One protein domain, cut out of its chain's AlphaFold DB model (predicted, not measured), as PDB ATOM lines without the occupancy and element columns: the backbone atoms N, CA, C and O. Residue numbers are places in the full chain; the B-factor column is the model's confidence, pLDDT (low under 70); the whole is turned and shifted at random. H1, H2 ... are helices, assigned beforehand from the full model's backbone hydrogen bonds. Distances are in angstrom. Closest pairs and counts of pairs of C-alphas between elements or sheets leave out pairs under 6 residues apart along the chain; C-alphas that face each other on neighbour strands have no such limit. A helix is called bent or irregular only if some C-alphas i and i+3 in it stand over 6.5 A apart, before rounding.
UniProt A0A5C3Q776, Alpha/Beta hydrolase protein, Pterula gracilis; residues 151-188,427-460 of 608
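This is residues 151 to 188 and 427 to 460 of the 608 residues of the protein "Alpha/Beta hydrolase protein" of Pterula gracilis (UniProt A0A5C3Q776). A helical hairpin, H3 and H4, packs on the long kinked helix H2, while H1 lies off to one side and touches no helix. Residues 441 to 446, in the turn of the hairpin, stick out freely. The printed part has 72 residues with four named helices, in the order H1, H2, H3, H4, and no named strand; the class is all helix. It is compact, with a radius of gyration of the C-alphas of 12.0 A, but elongated, spanning 37 by 22 by 20 A.

Find C-alpha 151 at (98.589, 150.142, 122.718); from there H1 runs to residue 161, 14.9 A. H2, residues 169 to 188, covers 28.8 A; it has a kink of 59 degrees near residue 176 and is irregular, with C-alphas 173 and 176 standing 7.5 A apart. After the cut, H3 holds residues 429 to 440, 16.5 A. H4, residues 448 to 458, runs 15.4 A to C-alpha 458 at (107.262, 167.737, 135.255).

H1 is apart from H2, H3 and H4. Look at Pro 176 and Ala 429, the closest C-alphas of H2 and H3, 6.0 A apart: the helices touch at a steep tilt of 62 degrees, opposite ways, H3 with residues 429 to 433 alone. H2, with residues 179 to 183 alone, touches H4 at a steep tilt of 42 degrees, the same way; the closest C-alphas, of Leu 182 and Val 456, are 6.8 A apart. H3 and H4 form a helical hairpin and touch at a shallow tilt of 24 degrees, opposite ways; the closest C-alphas, of Ala 436 and Asp 451, are 6.2 A apart. The helix packing is mostly crossed, but only just, with 1 of 3 touching pairs at a shallow tilt. Every O i to N i+4 pair is within hydrogen-bond range in H1 and H3, against 12 of 16 in H2 and 4 of 7 in H4.

The C-alphas farthest apart, of Arg 151 and Gly 441, are 38.1 A apart. Residues 189 to 426 are not printed, and C-alphas 188 and 427 are 19.7 A apart across this cut. The links H1 to H2 and H3 to H4 are short. Mean pLDDT of the printed part is 85.6; look for values under 70 at residues 151 to 152, 154 to 155 and 157 to 163.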
ATOM      1  N   ARG A 151      98.597 149.082 123.726       68.88
ATOM      2  CA  ARG A 151      98.589 150.142 122.718       68.88
ATOM      3  C   ARG A 151      98.884 151.521 123.309       68.88
ATOM      4  O   ARG A 151      99.645 152.270 122.710       68.88
ATOM      5  N   GLU A 152      98.285 151.876 124.442       68.69
ATOM      6  CA  GLU A 152      98.594 153.138 125.135       68.69
ATOM      7  C   GLU A 152     100.067 153.163 125.562       68.69
ATOM      8  O   GLU A 152     100.767 154.153 125.353       68.69
ATOM      9  N   MET A 153     100.557 152.026 126.063       70.06
ATOM     10  CA  MET A 153     101.959 151.833 126.413       70.06
ATOM     11  C   MET A 153     102.889 151.904 125.186       70.06
ATOM     12  O   MET A 153     103.941 152.537 125.269       70.06
ATOM     13  N   ASP A 154     102.529 151.301 124.049       66.69
ATOM     14  CA  ASP A 154     103.260 151.428 122.779       66.69
ATOM     15  C   ASP A 154     103.328 152.889 122.333       66.69
ATOM     16  O   ASP A 154     104.408 153.371 122.010       66.69
ATOM     17  N   GLN A 155     102.207 153.616 122.375       69.62
ATOM     18  CA  GLN A 155     102.147 155.023 121.971       69.62
ATOM     19  C   GLN A 155     102.984 155.930 122.887       69.62
ATOM     20  O   GLN A 155     103.646 156.840 122.395       69.62
ATOM     21  N   PHE A 156     103.025 155.664 124.197       71.75
ATOM     22  CA  PHE A 156     103.935 156.363 125.111       71.75
ATOM     23  C   PHE A 156     105.409 156.069 124.799       71.75
ATOM     24  O   PHE A 156     106.222 156.988 124.719       71.75
ATOM     25  N   ASN A 157     105.764 154.799 124.573       65.81
ATOM     26  CA  ASN A 157     107.134 154.415 124.224       65.81
ATOM     27  C   ASN A 157     107.559 154.963 122.848       65.81
ATOM     28  O   ASN A 157     108.714 155.350 122.679       65.81
ATOM     29  N   GLU A 158     106.635 155.050 121.888       66.00
ATOM     30  CA  GLU A 158     106.846 155.706 120.595       66.00
ATOM     31  C   GLU A 158     107.131 157.204 120.777       66.00
ATOM     32  O   GLU A 158     108.121 157.696 120.244       66.00
ATOM     33  N   GLN A 159     106.336 157.919 121.581       69.31
ATOM     34  CA  GLN A 159     106.563 159.340 121.872       69.31
ATOM     35  C   GLN A 159     107.892 159.583 122.603       69.31
ATOM     36  O   GLN A 159     108.631 160.499 122.245       69.31
ATOM     37  N   MET A 160     108.239 158.745 123.584       69.94
ATOM     38  CA  MET A 160     109.543 158.790 124.257       69.94
ATOM     39  C   MET A 160     110.699 158.555 123.273       69.94
ATOM     40  O   MET A 160     111.681 159.295 123.299       69.94
ATOM     41  N   GLY A 161     110.562 157.592 122.354       62.50
ATOM     42  CA  GLY A 161     111.520 157.346 121.269       62.50
ATOM     43  C   GLY A 161     111.560 158.436 120.186       62.50
ATOM     44  O   GLY A 161     112.540 158.521 119.457       62.50
ATOM     45  N   GLN A 162     110.529 159.281 120.105       65.94
ATOM     46  CA  GLN A 162     110.449 160.487 119.266       65.94
ATOM     47  C   GLN A 162     110.821 161.767 120.048       65.94
ATOM     48  O   GLN A 162     110.476 162.876 119.640       65.94
ATOM     49  N   GLY A 163     111.519 161.622 121.180       68.12
ATOM     50  CA  GLY A 163     112.105 162.739 121.920       68.12
ATOM     51  C   GLY A 163     111.173 163.449 122.903       68.12
ATOM     52  O   GLY A 163     111.511 164.542 123.335       68.12
ATOM     53  N   LEU A 164     110.033 162.882 123.325       74.44
ATOM     54  CA  LEU A 164     109.123 163.540 124.291       74.44
ATOM     55  C   LEU A 164     109.836 164.096 125.548       74.44
ATOM     56  O   LEU A 164     109.411 165.114 126.089       74.44
ATOM     57  N   ALA A 165     110.930 163.455 125.974       78.19
ATOM     58  CA  ALA A 165     111.735 163.814 127.141       78.19
ATOM     59  C   ALA A 165     113.126 164.423 126.825       78.19
ATOM     60  O   ALA A 165     113.985 164.484 127.698       78.19
ATOM     61  N   GLU A 166     113.385 164.867 125.595       81.81
ATOM     62  CA  GLU A 166     114.667 165.479 125.207       81.81
ATOM     63  C   GLU A 166     114.691 166.998 125.517       81.81
ATOM     64  O   GLU A 166     113.794 167.741 125.100       81.81
ATOM     65  N   LEU A 167     115.755 167.472 126.185       85.12
ATOM     66  CA  LEU A 167     116.019 168.891 126.512       85.12
ATOM     67  C   LEU A 167     117.194 169.507 125.718       85.12
ATOM     68  O   LEU A 167     117.918 170.378 126.208       85.12
ATOM     69  N   SER A 168     117.399 169.060 124.482       84.81
ATOM     70  CA  SER A 168     118.391 169.629 123.564       84.81
ATOM     71  C   SER A 168     118.057 171.088 123.189       84.81
ATOM     72  O   SER A 168     116.882 171.460 123.185       84.81
ATOM     73  N   PRO A 169     119.045 171.943 122.852       86.62
ATOM     74  CA  PRO A 169     118.785 173.270 122.272       86.62
ATOM     75  C   PRO A 169     117.854 173.234 121.052       86.62
ATOM     76  O   PRO A 169     117.056 174.145 120.839       86.62
ATOM     77  N   GLU A 170     117.915 172.141 120.296       83.12
ATOM     78  CA  GLU A 170     117.105 171.851 119.119       83.12
ATOM     79  C   GLU A 170     115.629 171.595 119.479       83.12
ATOM     80  O   GLU A 170     114.743 171.839 118.657       83.12
ATOM     81  N   SER A 171     115.335 171.157 120.712       84.00
ATOM     82  CA  SER A 171     113.968 170.888 121.165       84.00
ATOM     83  C   SER A 171     113.233 172.084 121.764       84.00
ATOM     84  O   SER A 171     112.005 172.017 121.893       84.00
ATOM     85  N   TRP A 172     113.934 173.171 122.112       90.94
ATOM     86  CA  TRP A 172     113.398 174.277 122.919       90.94
ATOM     87  C   TRP A 172     112.114 174.906 122.342       90.94
ATOM     88  O   TRP A 172     111.185 175.178 123.102       90.94
ATOM     89  N   ASP A 173     112.001 175.040 121.014       91.56
ATOM     90  CA  ASP A 173     110.798 175.548 120.316       91.56
ATOM     91  C   ASP A 173     109.561 174.626 120.447       91.56
ATOM     92  O   ASP A 173     108.426 175.052 120.211       91.56
ATOM     93  N   THR A 174     109.768 173.357 120.816       91.00
ATOM     94  CA  THR A 174     108.721 172.330 121.000       91.00
ATOM     95  C   THR A 174     108.479 171.953 122.466       91.00
ATOM     96  O   THR A 174     107.549 171.203 122.774       91.00
ATOM     97  N   LEU A 175     109.304 172.466 123.384       91.62
ATOM     98  CA  LEU A 175     109.273 172.119 124.803       91.62
ATOM     99  C   LEU A 175     107.928 172.448 125.490       91.62
ATOM    100  O   LEU A 175     107.438 171.587 126.223       91.62
ATOM    101  N   PRO A 176     107.246 173.585 125.225       93.50
ATOM    102  CA  PRO A 176     105.905 173.837 125.767       93.50
ATOM    103  C   PRO A 176     104.857 172.789 125.348       93.50
ATOM    104  O   PRO A 176     103.957 172.458 126.119       93.50
ATOM    105  N   GLN A 177     104.971 172.239 124.137       91.81
ATOM    106  CA  GLN A 177     104.076 171.214 123.600       91.81
ATOM    107  C   GLN A 177     104.402 169.834 124.191       91.81
ATOM    108  O   GLN A 177     103.481 169.100 124.551       91.81
ATOM    109  N   ARG A 178     105.691 169.502 124.360       90.69
ATOM    110  CA  ARG A 178     106.142 168.296 125.084       90.69
ATOM    111  C   ARG A 178     105.656 168.314 126.540       90.69
ATOM    112  O   ARG A 178     105.086 167.331 127.007       90.69
ATOM    113  N   LEU A 179     105.772 169.460 127.216       91.44
ATOM    114  CA  LEU A 179     105.231 169.673 128.562       91.44
ATOM    115  C   LEU A 179     103.707 169.506 128.624       91.44
ATOM    116  O   LEU A 179     103.216 168.886 129.565       91.44
ATOM    117  N   ALA A 180     102.950 170.006 127.641       91.56
ATOM    118  CA  ALA A 180     101.499 169.797 127.594       91.56
ATOM    119  C   ALA A 180     101.137 168.301 127.507       91.56
ATOM    120  O   ALA A 180     100.326 167.827 128.298       91.56
ATOM    121  N   ILE A 181     101.809 167.539 126.635       88.62
ATOM    122  CA  ILE A 181     101.616 166.084 126.500       88.62
ATOM    123  C   ILE A 181     101.934 165.356 127.818       88.62
ATOM    124  O   ILE A 181     101.166 164.502 128.257       88.62
ATOM    125  N   LEU A 182     103.033 165.716 128.490       88.00
ATOM    126  CA  LEU A 182     103.400 165.135 129.788       88.00
ATOM    127  C   LEU A 182     102.393 165.480 130.899       88.00
ATOM    128  O   LEU A 182     102.150 164.654 131.777       88.00
ATOM    129  N   ASN A 183     101.775 166.664 130.852       90.88
ATOM    130  CA  ASN A 183     100.693 167.039 131.766       90.88
ATOM    131  C   ASN A 183      99.423 166.208 131.523       90.88
ATOM    132  O   ASN A 183      98.891 165.659 132.487       90.88
ATOM    133  N   ASP A 184      98.993 166.048 130.266       87.75
ATOM    134  CA  ASP A 184      97.841 165.210 129.893       87.75
ATOM    135  C   ASP A 184      98.046 163.742 130.325       87.75
ATOM    136  O   ASP A 184      97.135 163.103 130.860       87.75
ATOM    137  N   ILE A 185      99.265 163.211 130.153       83.00
ATOM    138  CA  ILE A 185      99.660 161.879 130.641       83.00
ATOM    139  C   ILE A 185      99.588 161.821 132.175       83.00
ATOM    140  O   ILE A 185      99.019 160.880 132.727       83.00
ATOM    141  N   GLY A 186     100.120 162.825 132.878       86.56
ATOM    142  CA  GLY A 186     100.084 162.889 134.341       86.56
ATOM    143  C   GLY A 186      98.664 162.914 134.918       86.56
ATOM    144  O   GLY A 186      98.390 162.217 135.897       86.56
ATOM    145  N   ASP A 187      97.747 163.659 134.296       88.31
ATOM    146  CA  ASP A 187      96.334 163.711 134.697       88.31
ATOM    147  C   ASP A 187      95.608 162.378 134.434       88.31
ATOM    148  O   ASP A 187      94.806 161.937 135.267       88.31
ATOM    149  N   LEU A 188      95.928 161.681 133.334       80.75
ATOM    150  CA  LEU A 188      95.425 160.330 133.052       80.75
ATOM    151  C   LEU A 188      95.907 159.309 134.098       80.75
ATOM    152  O   LEU A 188      95.103 158.532 134.617       80.75
ATOM    153  N   ASP A 427     108.630 173.135 136.906       93.69
ATOM    154  CA  ASP A 427     109.468 173.840 135.956       93.69
ATOM    155  C   ASP A 427     108.673 174.343 134.744       93.69
ATOM    156  O   ASP A 427     107.918 173.607 134.100       93.69
ATOM    157  N   THR A 428     108.886 175.612 134.409       93.94
ATOM    158  CA  THR A 428     108.521 176.174 133.108       93.94
ATOM    159  C   THR A 428     109.434 175.624 132.004       93.94
ATOM    160  O   THR A 428     110.417 174.924 132.264       93.94
ATOM    161  N   ALA A 429     109.143 175.959 130.743       93.94
ATOM    162  CA  ALA A 429     110.060 175.646 129.649       93.94
ATOM    163  C   ALA A 429     111.420 176.335 129.872       93.94
ATOM    164  O   ALA A 429     112.465 175.741 129.628       93.94
ATOM    165  N   GLU A 430     111.408 177.559 130.396       94.88
ATOM    166  CA  GLU A 430     112.581 178.356 130.740       94.88
ATOM    167  C   GLU A 430     113.410 177.736 131.881       94.88
ATOM    168  O   GLU A 430     114.638 177.701 131.784       94.88
ATOM    169  N   ASP A 431     112.764 177.192 132.920       95.69
ATOM    170  CA  ASP A 431     113.448 176.496 134.024       95.69
ATOM    171  C   ASP A 431     114.114 175.192 133.543       95.69
ATOM    172  O   ASP A 431     115.278 174.933 133.860       95.69
ATOM    173  N   LEU A 432     113.418 174.397 132.715       94.94
ATOM    174  CA  LEU A 432     113.990 173.183 132.118       94.94
ATOM    175  C   LEU A 432     115.142 173.494 131.155       94.94
ATOM    176  O   LEU A 432     116.126 172.758 131.136       94.94
ATOM    177  N   GLN A 433     115.070 174.590 130.394       95.38
ATOM    178  CA  GLN A 433     116.201 175.049 129.583       95.38
ATOM    179  C   GLN A 433     117.418 175.422 130.442       95.38
ATOM    180  O   GLN A 433     118.550 175.166 130.036       95.38
ATOM    181  N   GLU A 434     117.220 176.035 131.611       95.62
ATOM    182  CA  GLU A 434     118.327 176.389 132.506       95.62
ATOM    183  C   GLU A 434     118.930 175.151 133.182       95.62
ATOM    184  O   GLU A 434     120.153 175.016 133.253       95.62
ATOM    185  N   TYR A 435     118.099 174.181 133.572       95.56
ATOM    186  CA  TYR A 435     118.573 172.869 134.010       95.56
ATOM    187  C   TYR A 435     119.382 172.157 132.910       95.56
ATOM    188  O   TYR A 435     120.472 171.655 133.176       95.56
ATOM    189  N   ALA A 436     118.918 172.205 131.658       95.00
ATOM    190  CA  ALA A 436     119.613 171.641 130.502       95.00
ATOM    191  C   ALA A 436     120.957 172.339 130.189       95.00
ATOM    192  O   ALA A 436     121.871 171.724 129.634       95.00
ATOM    193  N   ARG A 437     121.113 173.622 130.553       95.19
ATOM    194  CA  ARG A 437     122.409 174.331 130.514       95.19
ATOM    195  C   ARG A 437     123.317 173.882 131.659       95.19
ATOM    196  O   ARG A 437     124.494 173.625 131.420       95.19
ATOM    197  N   LYS A 438     122.777 173.726 132.874       95.06
ATOM    198  CA  LYS A 438     123.502 173.209 134.049       95.06
ATOM    199  C   LYS A 438     124.087 171.817 133.784       95.06
ATOM    200  O   LYS A 438     125.268 171.613 134.042       95.06
ATOM    201  N   THR A 439     123.307 170.878 133.246       94.75
ATOM    202  CA  THR A 439     123.776 169.510 132.945       94.75
ATOM    203  C   THR A 439     124.834 169.487 131.840       94.75
ATOM    204  O   THR A 439     125.848 168.807 131.992       94.75
ATOM    205  N   ARG A 440     124.682 170.306 130.788       93.75
ATOM    206  CA  ARG A 440     125.706 170.516 129.737       93.75
ATOM    207  C   ARG A 440     126.992 171.181 130.241       93.75
ATOM    208  O   ARG A 440     128.036 171.025 129.618       93.75
ATOM    209  N   GLY A 441     126.937 171.885 131.372       94.44
ATOM    210  CA  GLY A 441     128.115 172.385 132.089       94.44
ATOM    211  C   GLY A 441     128.833 171.338 132.953       94.44
ATOM    212  O   GLY A 441     129.897 171.635 133.488       94.44
ATOM    213  N   ILE A 442     128.264 170.134 133.106       94.69
ATOM    214  CA  ILE A 442     128.832 169.021 133.890       94.69
ATOM    215  C   ILE A 442     129.292 167.879 132.970       94.69
ATOM    216  O   ILE A 442     130.338 167.283 133.215       94.69
ATOM    217  N   SER A 443     128.528 167.586 131.914       94.75
ATOM    218  CA  SER A 443     128.790 166.509 130.954       94.75
ATOM    219  C   SER A 443     128.634 167.013 129.515       94.75
ATOM    220  O   SER A 443     127.594 167.558 129.136       94.75
ATOM    221  N   GLN A 444     129.673 166.804 128.704       92.25
ATOM    222  CA  GLN A 444     129.705 167.104 127.270       92.25
ATOM    223  C   GLN A 444     128.912 166.062 126.468       92.25
ATOM    224  O   GLN A 444     128.286 166.388 125.452       92.25
ATOM    225  N   TYR A 445     128.953 164.798 126.904       93.19
ATOM    226  CA  TYR A 445     128.463 163.663 126.120       93.19
ATOM    227  C   TYR A 445     127.111 163.110 126.583       93.19
ATOM    228  O   TYR A 445     126.341 162.646 125.746       93.19
ATOM    229  N   PHE A 446     126.778 163.181 127.873       90.69
ATOM    230  CA  PHE A 446     125.601 162.521 128.454       90.69
ATOM    231  C   PHE A 446     124.670 163.415 129.312       90.69
ATOM    232  O   PHE A 446     124.015 162.873 130.205       90.69
ATOM    233  N   PRO A 447     124.504 164.735 129.061       88.88
ATOM    234  CA  PRO A 447     123.591 165.575 129.855       88.88
ATOM    235  C   PRO A 447     122.144 165.055 129.806       88.88
ATOM    236  O   PRO A 447     121.416 165.104 130.800       88.88
ATOM    237  N   ASP A 448     121.769 164.450 128.675       82.38
ATOM    238  CA  ASP A 448     120.460 163.853 128.421       82.38
ATOM    239  C   ASP A 448     120.093 162.760 129.449       82.38
ATOM    240  O   ASP A 448     118.910 162.548 129.720       82.38
ATOM    241  N   ALA A 449     121.079 162.106 130.082       79.12
ATOM    242  CA  ALA A 449     120.859 161.104 131.130       79.12
ATOM    243  C   ALA A 449     120.328 161.700 132.451       79.12
ATOM    244  O   ALA A 449     119.630 161.007 133.191       79.12
ATOM    245  N   ALA A 450     120.609 162.978 132.729       86.19
ATOM    246  CA  ALA A 450     120.042 163.727 133.854       86.19
ATOM    247  C   ALA A 450     118.788 164.525 133.449       86.19
ATOM    248  O   ALA A 450     117.833 164.619 134.223       86.19
ATOM    249  N   ASP A 451     118.778 165.083 132.236       87.88
ATOM    250  CA  ASP A 451     117.674 165.882 131.689       87.88
ATOM    251  C   ASP A 451     116.389 165.072 131.517       87.88
ATOM    252  O   ASP A 451     115.337 165.469 132.026       87.88
ATOM    253  N   THR A 452     116.490 163.909 130.857       82.56
ATOM    254  CA  THR A 452     115.358 163.008 130.570       82.56
ATOM    255  C   THR A 452     114.575 162.689 131.838       82.56
ATOM    256  O   THR A 452     113.347 162.662 131.829       82.56
ATOM    257  N   VAL A 453     115.284 162.476 132.950       82.12
ATOM    258  CA  VAL A 453     114.692 162.090 134.235       82.12
ATOM    259  C   VAL A 453     113.902 163.236 134.868       82.12
ATOM    260  O   VAL A 453     112.862 162.991 135.477       82.12
ATOM    261  N   ARG A 454     114.354 164.485 134.709       89.06
ATOM    262  CA  ARG A 454     113.671 165.645 135.292       89.06
ATOM    263  C   ARG A 454     112.402 166.011 134.523       89.06
ATOM    264  O   ARG A 454     111.356 166.188 135.147       89.06
ATOM    265  N   ILE A 455     112.462 166.083 133.188       88.75
ATOM    266  CA  ILE A 455     111.294 166.482 132.381       88.75
ATOM    267  C   ILE A 455     110.134 165.482 132.496       88.75
ATOM    268  O   ILE A 455     108.993 165.921 132.629       88.75
ATOM    269  N   VAL A 456     110.375 164.162 132.529       85.19
ATOM    270  CA  VAL A 456     109.263 163.189 132.651       85.19
ATOM    271  C   VAL A 456     108.470 163.347 133.953       85.19
ATOM    272  O   VAL A 456     107.270 163.077 133.968       85.19
ATOM    273  N   CYS A 457     109.093 163.856 135.022       91.38
ATOM    274  CA  CYS A 457     108.404 164.153 136.277       91.38
ATOM    275  C   CYS A 457     107.690 165.522 136.294       91.38
ATOM    276  O   CYS A 457     106.841 165.728 137.158       91.38
ATOM    277  N   ALA A 458     107.942 166.432 135.341       90.38
ATOM    278  CA  ALA A 458     107.262 167.737 135.255       90.38
ATOM    279  C   ALA A 458     105.759 167.623 134.925       90.38
ATOM    280  O   ALA A 458     104.964 168.508 135.237       90.38
ATOM    281  N   GLY A 459     105.343 166.507 134.319       87.31
ATOM    282  CA  GLY A 459     103.929 166.175 134.142       87.31
ATOM    283  C   GLY A 459     103.254 165.612 135.400       87.31
ATOM    284  O   GLY A 459     102.026 165.641 135.492       87.31
ATOM    285  N   TRP A 460     104.021 165.102 136.369       92.94
ATOM    286  CA  TRP A 460     103.526 164.200 137.414       92.94
ATOM    287  C   TRP A 460     102.604 164.879 138.427       92.94
ATOM    288  O   TRP A 460     102.865 165.996 138.872       92.94
TER     289      TRP A 460